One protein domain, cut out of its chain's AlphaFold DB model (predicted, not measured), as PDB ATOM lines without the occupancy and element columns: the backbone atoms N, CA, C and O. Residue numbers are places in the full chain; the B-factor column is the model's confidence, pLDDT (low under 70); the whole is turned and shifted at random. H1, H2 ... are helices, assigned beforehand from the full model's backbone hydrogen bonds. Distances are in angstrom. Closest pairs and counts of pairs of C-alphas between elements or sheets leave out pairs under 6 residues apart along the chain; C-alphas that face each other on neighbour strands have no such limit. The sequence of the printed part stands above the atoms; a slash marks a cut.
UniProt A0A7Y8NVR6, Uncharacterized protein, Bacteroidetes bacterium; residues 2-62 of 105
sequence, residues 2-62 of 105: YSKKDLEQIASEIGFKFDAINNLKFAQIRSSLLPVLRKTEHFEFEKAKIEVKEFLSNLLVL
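Overview. This is residues 2 to 62 of the 105 residues of an uncharacterized protein of Bacteroidetes bacterium (UniProt A0A7Y8NVR6). The model is a long, thin, open fold-back: one limb runs from H1 through the short H2 to H3, the long link of residues 33 to 44 turns round at the far end, and the longest helix, H4, comes back past H2. Residues 2 to 10, of which 4 to 10 belong to H1, stick out at one end, and residues 35 to 41 stick out at the other. The 61 printed residues include four named helices, in the order H1, H2, H3, H4, and no named strand; the class is all helix. The whole is extended, a rod with a radius of gyration of the C-alphas of 17.2 A and spans of 57 by 19 by 17 A.

Arrangement. The longest helix is H4, residues 45 to 59. It only just touches H2, residues 19 to 22, with 3 pairs of C-alphas within 8 A. H4 touches H2 with residues 49 to 53 alone, and the closest C-alphas of the two helices are those of Ile 21 and Lys 49, 6.7 A apart. H3, residues 26 to 32, is close to H4 but not clearly touching it; their closest C-alphas, those of Phe 26 and Phe 45, are 7.0 A apart. The lines of H3 and H4 stand at 72 degrees, only just about perpendicular. H2 and H3 are apart. H1, residues 4 to 13, is apart from H2, H3 and H4. In H3 and H4 every O i to N i+4 pair is within hydrogen-bond range, in H1 5 of 6 are, and H2 is too short for such a pair.

Along the chain. H4 measures 20.8 A from C-alpha 45 at (-22.547, -10.518, 3.014) to C-alpha 59 at (-26.230, 6.942, -7.624). H2 is a helix of 4 residues, Asp 19 to Asn 22. H3 runs from Phe 26 to Ser 32, 10.0 A between its first and last C-alphas. H1 begins at C-alpha 4, at (-44.906, 12.825, -26.132), and ends at Glu 13, 14.9 A away between C-alphas.

Size, cuts and confidence. The two C-alphas farthest apart are those of Ser 3 and Thr 40, 57.5 A. Without the stretches that stand free, the body has 45 residues and spans 38 by 17 by 14 A. The link from H3 to H4 is long, with 12 residues; those from H1 to H2 and from H2 to H3 are tight. The printed part runs from residue 2 to residue 62 and has no cut. Its mean pLDDT is 77.3, and residues 2 to 15 are under 70.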
ATOM      1  N   TYR A   2     -41.719  11.600 -32.810       33.38
ATOM      2  CA  TYR A   2     -42.175  10.656 -31.786       33.38
ATOM      3  C   TYR A   2     -43.163  11.346 -30.837       33.38
ATOM      4  O   TYR A   2     -43.026  12.541 -30.558       33.38
ATOM      5  N   SER A   3     -44.206  10.622 -30.424       35.09
ATOM      6  CA  SER A   3     -45.282  11.154 -29.589       35.09
ATOM      7  C   SER A   3     -44.763  11.415 -28.177       35.09
ATOM      8  O   SER A   3     -43.952  10.660 -27.653       35.09
ATOM      9  N   LYS A   4     -45.273  12.457 -27.514       43.41
ATOM     10  CA  LYS A   4     -44.906  12.825 -26.132       43.41
ATOM     11  C   LYS A   4     -45.090  11.663 -25.134       43.41
ATOM     12  O   LYS A   4     -44.356  11.577 -24.161       43.41
ATOM     13  N   LYS A   5     -46.022  10.745 -25.430       41.00
ATOM     14  CA  LYS A   5     -46.241   9.493 -24.684       41.00
ATOM     15  C   LYS A   5     -45.126   8.461 -24.868       41.00
ATOM     16  O   LYS A   5     -44.838   7.741 -23.924       41.00
ATOM     17  N   ASP A   6     -44.495   8.402 -26.040       42.69
ATOM     18  CA  ASP A   6     -43.402   7.460 -26.315       42.69
ATOM     19  C   ASP A   6     -42.142   7.867 -25.534       42.69
ATOM     20  O   ASP A   6     -41.467   7.025 -24.952       42.69
ATOM     21  N   LEU A   7     -41.893   9.178 -25.425       45.41
ATOM     22  CA  LEU A   7     -40.776   9.738 -24.656       45.41
ATOM     23  C   LEU A   7     -40.951   9.540 -23.138       45.41
ATOM     24  O   LEU A   7     -39.985   9.246 -22.435       45.41
ATOM     25  N   GLU A   8     -42.181   9.644 -22.622       42.12
ATOM     26  CA  GLU A   8     -42.487   9.374 -21.206       42.12
ATOM     27  C   GLU A   8     -42.432   7.874 -20.862       42.12
ATOM     28  O   GLU A   8     -41.983   7.508 -19.774       42.12
ATOM     29  N   GLN A   9     -42.820   6.997 -21.796       38.09
ATOM     30  CA  GLN A   9     -42.750   5.541 -21.634       38.09
ATOM     31  C   GLN A   9     -41.289   5.045 -21.608       38.09
ATOM     32  O   GLN A   9     -40.922   4.266 -20.728       38.09
ATOM     33  N   ILE A  10     -40.428   5.557 -22.499       45.94
ATOM     34  CA  ILE A  10     -38.992   5.212 -22.557       45.94
ATOM     35  C   ILE A  10     -38.246   5.725 -21.314       45.94
ATOM     36  O   ILE A  10     -37.399   5.023 -20.759       45.94
ATOM     37  N   ALA A  11     -38.601   6.913 -20.809       43.50
ATOM     38  CA  ALA A  11     -38.000   7.488 -19.601       43.50
ATOM     39  C   ALA A  11     -38.237   6.653 -18.323       43.50
ATOM     40  O   ALA A  11     -37.499   6.838 -17.345       43.50
ATOM     41  N   SER A  12     -39.242   5.769 -18.342       46.19
ATOM     42  CA  SER A  12     -39.595   4.820 -17.277       46.19
ATOM     43  C   SER A  12     -38.906   3.450 -17.436       46.19
ATOM     44  O   SER A  12     -38.705   2.736 -16.454       46.19
ATOM     45  N   GLU A  13     -38.477   3.077 -18.649       49.84
ATOM     46  CA  GLU A  13     -37.902   1.751 -18.943       49.84
ATOM     47  C   GLU A  13     -36.386   1.634 -18.713       49.84
ATOM     48  O   GLU A  13     -35.887   0.523 -18.531       49.84
ATOM     49  N   ILE A  14     -35.647   2.744 -18.604       55.28
ATOM     50  CA  ILE A  14     -34.210   2.742 -18.241       55.28
ATOM     51  C   ILE A  14     -34.031   2.666 -16.709       55.28
ATOM     52  O   ILE A  14     -33.154   3.294 -16.119       55.28
ATOM     53  N   GLY A  15     -34.908   1.941 -16.017       65.38
ATOM     54  CA  GLY A  15     -34.749   1.666 -14.594       65.38
ATOM     55  C   GLY A  15     -33.658   0.619 -14.390       65.38
ATOM     56  O   GLY A  15     -33.790  -0.515 -14.857       65.38
ATOM     57  N   PHE A  16     -32.579   0.970 -13.690       77.12
ATOM     58  CA  PHE A  16     -31.548  -0.002 -13.328       77.12
ATOM     59  C   PHE A  16     -32.145  -1.088 -12.425       77.12
ATOM     60  O   PHE A  16     -32.709  -0.806 -11.370       77.12
ATOM     61  N   LYS A  17     -32.020  -2.350 -12.847       82.25
ATOM     62  CA  LYS A  17     -32.470  -3.513 -12.074       82.25
ATOM     63  C   LYS A  17     -31.292  -4.135 -11.339       82.25
ATOM     64  O   LYS A  17     -30.298  -4.516 -11.954       82.25
ATOM     65  N   PHE A  18     -31.433  -4.306 -10.028       84.00
ATOM     66  CA  PHE A  18     -30.394  -4.883  -9.167       84.00
ATOM     67  C   PHE A  18     -30.675  -6.338  -8.768       84.00
ATOM     68  O   PHE A  18     -30.080  -6.858  -7.822       84.00
ATOM     69  N   ASP A  19     -31.561  -7.024  -9.496       84.75
ATOM     70  CA  ASP A  19     -31.953  -8.410  -9.212       84.75
ATOM     71  C   ASP A  19     -30.767  -9.377  -9.266       84.75
ATOM     72  O   ASP A  19     -30.695 -10.329  -8.491       84.75
ATOM     73  N   ALA A  20     -29.780  -9.095 -10.120       86.06
ATOM     74  CA  ALA A  20     -28.552  -9.880 -10.210       86.06
ATOM     75  C   ALA A  20     -27.781  -9.936  -8.877       86.06
ATOM     76  O   ALA A  20     -27.165 -10.957  -8.575       86.06
ATOM     77  N   ILE A  21     -27.865  -8.887  -8.046       85.69
ATOM     78  CA  ILE A  21     -27.209  -8.831  -6.728       85.69
ATOM     79  C   ILE A  21     -27.834  -9.851  -5.764       85.69
ATOM     80  O   ILE A  21     -27.125 -10.443  -4.949       85.69
ATOM     81  N   ASN A  22     -29.140 -10.124  -5.886       84.12
ATOM     82  CA  ASN A  22     -29.806 -11.159  -5.081       84.12
ATOM     83  C   ASN A  22     -29.250 -12.553  -5.367       84.12
ATOM     84  O   ASN A  22     -29.105 -13.363  -4.454       84.12
ATOM     85  N   ASN A  23     -28.910 -12.812  -6.628       88.25
ATOM     86  CA  ASN A  23     -28.466 -14.123  -7.090       88.25
ATOM     87  C   ASN A  23     -26.983 -14.403  -6.789       88.25
ATOM     88  O   ASN A  23     -26.503 -15.506  -7.065       88.25
ATOM     89  N   LEU A  24     -26.248 -13.435  -6.225       88.00
ATOM     90  CA  LEU A  24     -24.853 -13.624  -5.839       88.00
ATOM     91  C   LEU A  24     -24.730 -14.670  -4.730       88.00
ATOM     92  O   LEU A  24     -25.390 -14.598  -3.687       88.00
ATOM     93  N   LYS A  25     -23.816 -15.621  -4.934       89.31
ATOM     94  CA  LYS A  25     -23.499 -16.658  -3.950       89.31
ATOM     95  C   LYS A  25     -22.325 -16.221  -3.087       89.31
ATOM     96  O   LYS A  25     -21.316 -15.741  -3.601       89.31
ATOM     97  N   PHE A  26     -22.395 -16.517  -1.789       87.06
ATOM     98  CA  PHE A  26     -21.302 -16.231  -0.856       87.06
ATOM     99  C   PHE A  26     -19.961 -16.835  -1.309       87.06
ATOM    100  O   PHE A  26     -18.918 -16.214  -1.150       87.06
ATOM    101  N   ALA A  27     -19.980 -18.012  -1.947       88.81
ATOM    102  CA  ALA A  27     -18.780 -18.653  -2.483       88.81
ATOM    103  C   ALA A  27     -18.021 -17.783  -3.504       88.81
ATOM    104  O   ALA A  27     -16.794 -17.798  -3.507       88.81
ATOM    105  N   GLN A  28     -18.734 -17.007  -4.332       87.06
ATOM    106  CA  GLN A  28     -18.116 -16.108  -5.314       87.06
ATOM    107  C   GLN A  28     -17.428 -14.935  -4.617       87.06
ATOM    108  O   GLN A  28     -16.293 -14.609  -4.937       87.06
ATOM    109  N   ILE A  29     -18.085 -14.343  -3.617       87.06
ATOM    110  CA  ILE A  29     -17.506 -13.252  -2.823       87.06
ATOM    111  C   ILE A  29     -16.324 -13.743  -1.989       87.06
ATOM    112  O   ILE A  29     -15.315 -13.055  -1.848       87.06
ATOM    113  N   ARG A  30     -16.401 -14.969  -1.476       86.44
ATOM    114  CA  ARG A  30     -15.305 -15.586  -0.736       86.44
ATOM    115  C   ARG A  30     -14.046 -15.758  -1.580       86.44
ATOM    116  O   ARG A  30     -12.960 -15.632  -1.028       86.44
ATOM    117  N   SER A  31     -14.166 -16.060  -2.870       89.75
ATOM    118  CA  SER A  31     -12.999 -16.206  -3.743       89.75
ATOM    119  C   SER A  31     -12.504 -14.881  -4.321       89.75
ATOM    120  O   SER A  31     -11.300 -14.737  -4.502       89.75
ATOM    121  N   SER A  32     -13.392 -13.921  -4.603       89.56
ATOM    122  CA  SER A  32     -13.017 -12.663  -5.261       89.56
ATOM    123  C   SER A  32     -12.699 -11.516  -4.301       89.56
ATOM    124  O   SER A  32     -11.794 -10.735  -4.580       89.56
ATOM    125  N   LEU A  33     -13.427 -11.407  -3.183       88.19
ATOM    126  CA  LEU A  33     -13.367 -10.257  -2.277       88.19
ATOM    127  C   LEU A  33     -12.589 -10.556  -0.994       88.19
ATOM    128  O   LEU A  33     -11.727  -9.778  -0.607       88.19
ATOM    129  N   LEU A  34     -12.842 -11.684  -0.323       86.75
ATOM    130  CA  LEU A  34     -12.172 -11.960   0.958       86.75
ATOM    131  C   LEU A  34     -10.628 -11.964   0.885       86.75
ATOM    132  O   LEU A  34     -10.017 -11.497   1.845       86.75
ATOM    133  N   PRO A  35      -9.968 -12.413  -0.204       90.19
ATOM    134  CA  PRO A  35      -8.509 -12.340  -0.305       90.19
ATOM    135  C   PRO A  35      -7.948 -10.915  -0.389       90.19
ATOM    136  O   PRO A  35      -6.771 -10.726  -0.091       90.19
ATOM    137  N   VAL A  36      -8.754  -9.930  -0.809       91.75
ATOM    138  CA  VAL A  36      -8.321  -8.525  -0.927       91.75
ATOM    139  C   VAL A  36      -8.610  -7.703   0.329       91.75
ATOM    140  O   VAL A  36      -8.078  -6.604   0.473       91.75
ATOM    141  N   LEU A  37      -9.422  -8.229   1.250       87.06
ATOM    142  CA  LEU A  37      -9.710  -7.583   2.527       87.06
ATOM    143  C   LEU A  37      -8.577  -7.801   3.530       87.06
ATOM    144  O   LEU A  37      -7.824  -8.782   3.478       87.06
ATOM    145  N   ARG A  38      -8.467  -6.893   4.499       85.25
ATOM    146  CA  ARG A  38      -7.525  -7.087   5.604       85.25
ATOM    147  C   ARG A  38      -8.018  -8.248   6.465       85.25
ATOM    148  O   ARG A  38      -9.205  -8.362   6.743       85.25
ATOM    149  N   LYS A  39      -7.098  -9.087   6.954       77.12
ATOM    150  CA  LYS A  39      -7.421 -10.308   7.727       77.12
ATOM    151  C   LYS A  39      -8.294 -10.072   8.971       77.12
ATOM    152  O   LYS A  39      -8.854 -11.024   9.499       77.12
ATOM    153  N   THR A  40      -8.369  -8.838   9.459       72.62
ATOM    154  CA  THR A  40      -9.139  -8.438  10.642       72.62
ATOM    155  C   THR A  40     -10.547  -7.936  10.325       72.62
ATOM    156  O   THR A  40     -11.308  -7.686  11.253       72.62
ATOM    157  N   GLU A  41     -10.906  -7.750   9.054       78.56
ATOM    158  CA  GLU A  41     -12.221  -7.233   8.676       78.56
ATOM    159  C   GLU A  41     -13.244  -8.364   8.573       78.56
ATOM    160  O   GLU A  41     -13.109  -9.298   7.781       78.56
ATOM    161  N   HIS A  42     -14.295  -8.268   9.389       81.94
ATOM    162  CA  HIS A  42     -15.470  -9.113   9.249       81.94
ATOM    163  C   HIS A  42     -16.344  -8.573   8.114       81.94
ATOM    164  O   HIS A  42     -16.766  -7.420   8.151       81.94
ATOM    165  N   PHE A  43     -16.620  -9.410   7.114       86.69
ATOM    166  CA  PHE A  43     -17.465  -9.048   5.981       86.69
ATOM    167  C   PHE A  43     -18.835  -9.721   6.090       86.69
ATOM    168  O   PHE A  43     -18.956 -10.942   5.954       86.69
ATOM    169  N   GLU A  44     -19.870  -8.911   6.303       90.00
ATOM    170  CA  GLU A  44     -21.250  -9.372   6.420       90.00
ATOM    171  C   GLU A  44     -21.962  -9.292   5.062       90.00
ATOM    172  O   GLU A  44     -22.347  -8.224   4.588       90.00
ATOM    173  N   PHE A  45     -22.120 -10.447   4.413       88.44
ATOM    174  CA  PHE A  45     -22.547 -10.518   3.014       88.44
ATOM    175  C   PHE A  45     -23.961  -9.986   2.757       88.44
ATOM    176  O   PHE A  45     -24.165  -9.247   1.797       88.44
ATOM    177  N   GLU A  46     -24.935 -10.351   3.591       89.12
ATOM    178  CA  GLU A  46     -26.328  -9.942   3.373       89.12
ATOM    179  C   GLU A  46     -26.525  -8.446   3.631       89.12
ATOM    180  O   GLU A  46     -27.174  -7.768   2.836       89.12
ATOM    181  N   LYS A  47     -25.873  -7.901   4.663       91.12
ATOM    182  CA  LYS A  47     -25.851  -6.459   4.917       91.12
ATOM    183  C   LYS A  47     -25.209  -5.689   3.762       91.12
ATOM    184  O   LYS A  47     -25.806  -4.741   3.257       91.12
ATOM    185  N   ALA A  48     -24.060  -6.153   3.265       90.94
ATOM    186  CA  ALA A  48     -23.379  -5.523   2.136       90.94
ATOM    187  C   ALA A  48     -24.244  -5.496   0.861       90.94
ATOM    188  O   ALA A  48     -24.215  -4.515   0.121       90.94
ATOM    189  N   LYS A  49     -25.054  -6.534   0.595       90.38
ATOM    190  CA  LYS A  49     -25.991  -6.519  -0.545       90.38
ATOM    191  C   LYS A  49     -27.011  -5.391  -0.441       90.38
ATOM    192  O   LYS A  49     -27.337  -4.789  -1.463       90.38
ATOM    193  N   ILE A  50     -27.548  -5.154   0.754       91.06
ATOM    194  CA  ILE A  50     -28.548  -4.109   0.991       91.06
ATOM    195  C   ILE A  50     -27.900  -2.740   0.789       91.06
ATOM    196  O   ILE A  50     -28.364  -1.973  -0.050       91.06
ATOM    197  N   GLU A  51     -26.768  -2.493   1.450       92.69
ATOM    198  CA  GLU A  51     -26.046  -1.218   1.362       92.69
ATOM    199  C   GLU A  51     -25.636  -0.881  -0.078       92.69
ATOM    200  O   GLU A  51     -25.837   0.240  -0.546       92.69
ATOM    201  N   VAL A  52     -25.119  -1.862  -0.826       91.38
ATOM    202  CA  VAL A  52     -24.727  -1.659  -2.229       91.38
ATOM    203  C   VAL A  52     -25.938  -1.347  -3.103       91.38
ATOM    204  O   VAL A  52     -25.847  -0.494  -3.982       91.38
ATOM    205  N   LYS A  53     -27.080  -2.005  -2.883       88.62
ATOM    206  CA  LYS A  53     -28.298  -1.705  -3.645       88.62
ATOM    207  C   LYS A  53     -28.803  -0.300  -3.376       88.62
ATOM    208  O   LYS A  53     -29.153   0.394  -4.326       88.62
ATOM    209  N   GLU A  54     -28.851   0.107  -2.114       90.00
ATOM    210  CA  GLU A  54     -29.273   1.455  -1.730       90.00
ATOM    211  C   GLU A  54     -28.340   2.502  -2.340       90.00
ATOM    212  O   GLU A  54     -28.800   3.447  -2.982       90.00
ATOM    213  N   PHE A  55     -27.028   2.281  -2.239       91.56
ATOM    214  CA  PHE A  55     -26.027   3.141  -2.859       91.56
ATOM    215  C   PHE A  55     -26.227   3.264  -4.375       91.56
ATOM    216  O   PHE A  55     -26.303   4.375  -4.896       91.56
ATOM    217  N   LEU A  56     -26.362   2.140  -5.087       88.81
ATOM    218  CA  LEU A  56     -26.556   2.145  -6.540       88.81
ATOM    219  C   LEU A  56     -27.890   2.772  -6.952       88.81
ATOM    220  O   LEU A  56     -27.940   3.450  -7.973       88.81
ATOM    221  N   SER A  57     -28.949   2.582  -6.162       87.25
ATOM    222  CA  SER A  57     -30.266   3.175  -6.428       87.25
ATOM    223  C   SER A  57     -30.223   4.699  -6.340       87.25
ATOM    224  O   SER A  57     -30.858   5.373  -7.142       87.25
ATOM    225  N   ASN A  58     -29.437   5.235  -5.404       87.50
ATOM    226  CA  ASN A  58     -29.248   6.675  -5.251       87.50
ATOM    227  C   ASN A  58     -28.273   7.255  -6.284       87.50
ATOM    228  O   ASN A  58     -28.445   8.392  -6.714       87.50
ATOM    229  N   LEU A  59     -27.246   6.494  -6.673       87.75
ATOM    230  CA  LEU A  59     -26.230   6.942  -7.624       87.75
ATOM    231  C   LEU A  59     -26.747   6.949  -9.068       87.75
ATOM    232  O   LEU A  59     -26.435   7.854  -9.833       87.75
ATOM    233  N   LEU A  60     -27.513   5.929  -9.457       86.38
ATOM    234  CA  LEU A  60     -27.911   5.690 -10.846       86.38
ATOM    235  C   LEU A  60     -29.247   6.361 -11.201       86.38
ATOM    236  O   LEU A  60     -30.120   5.763 -11.834       86.38
ATOM    237  N   VAL A  61     -29.401   7.621 -10.794       86.12
ATOM    238  CA  VAL A  61     -30.557   8.456 -11.132       86.12
ATOM    239  C   VAL A  61     -30.183   9.353 -12.306       86.12
ATOM    240  O   VAL A  61     -29.524  10.373 -12.132       86.12
ATOM    241  N   LEU A  62     -30.611   8.960 -13.509       85.81
ATOM    242  CA  LEU A  62     -30.312   9.707 -14.730       85.81
ATOM    243  C   LEU A  62     -31.112  11.009 -14.809       85.81
ATOM    244  O   LEU A  62     -32.340  11.020 -14.633       85.81
TER     245      LEU A  62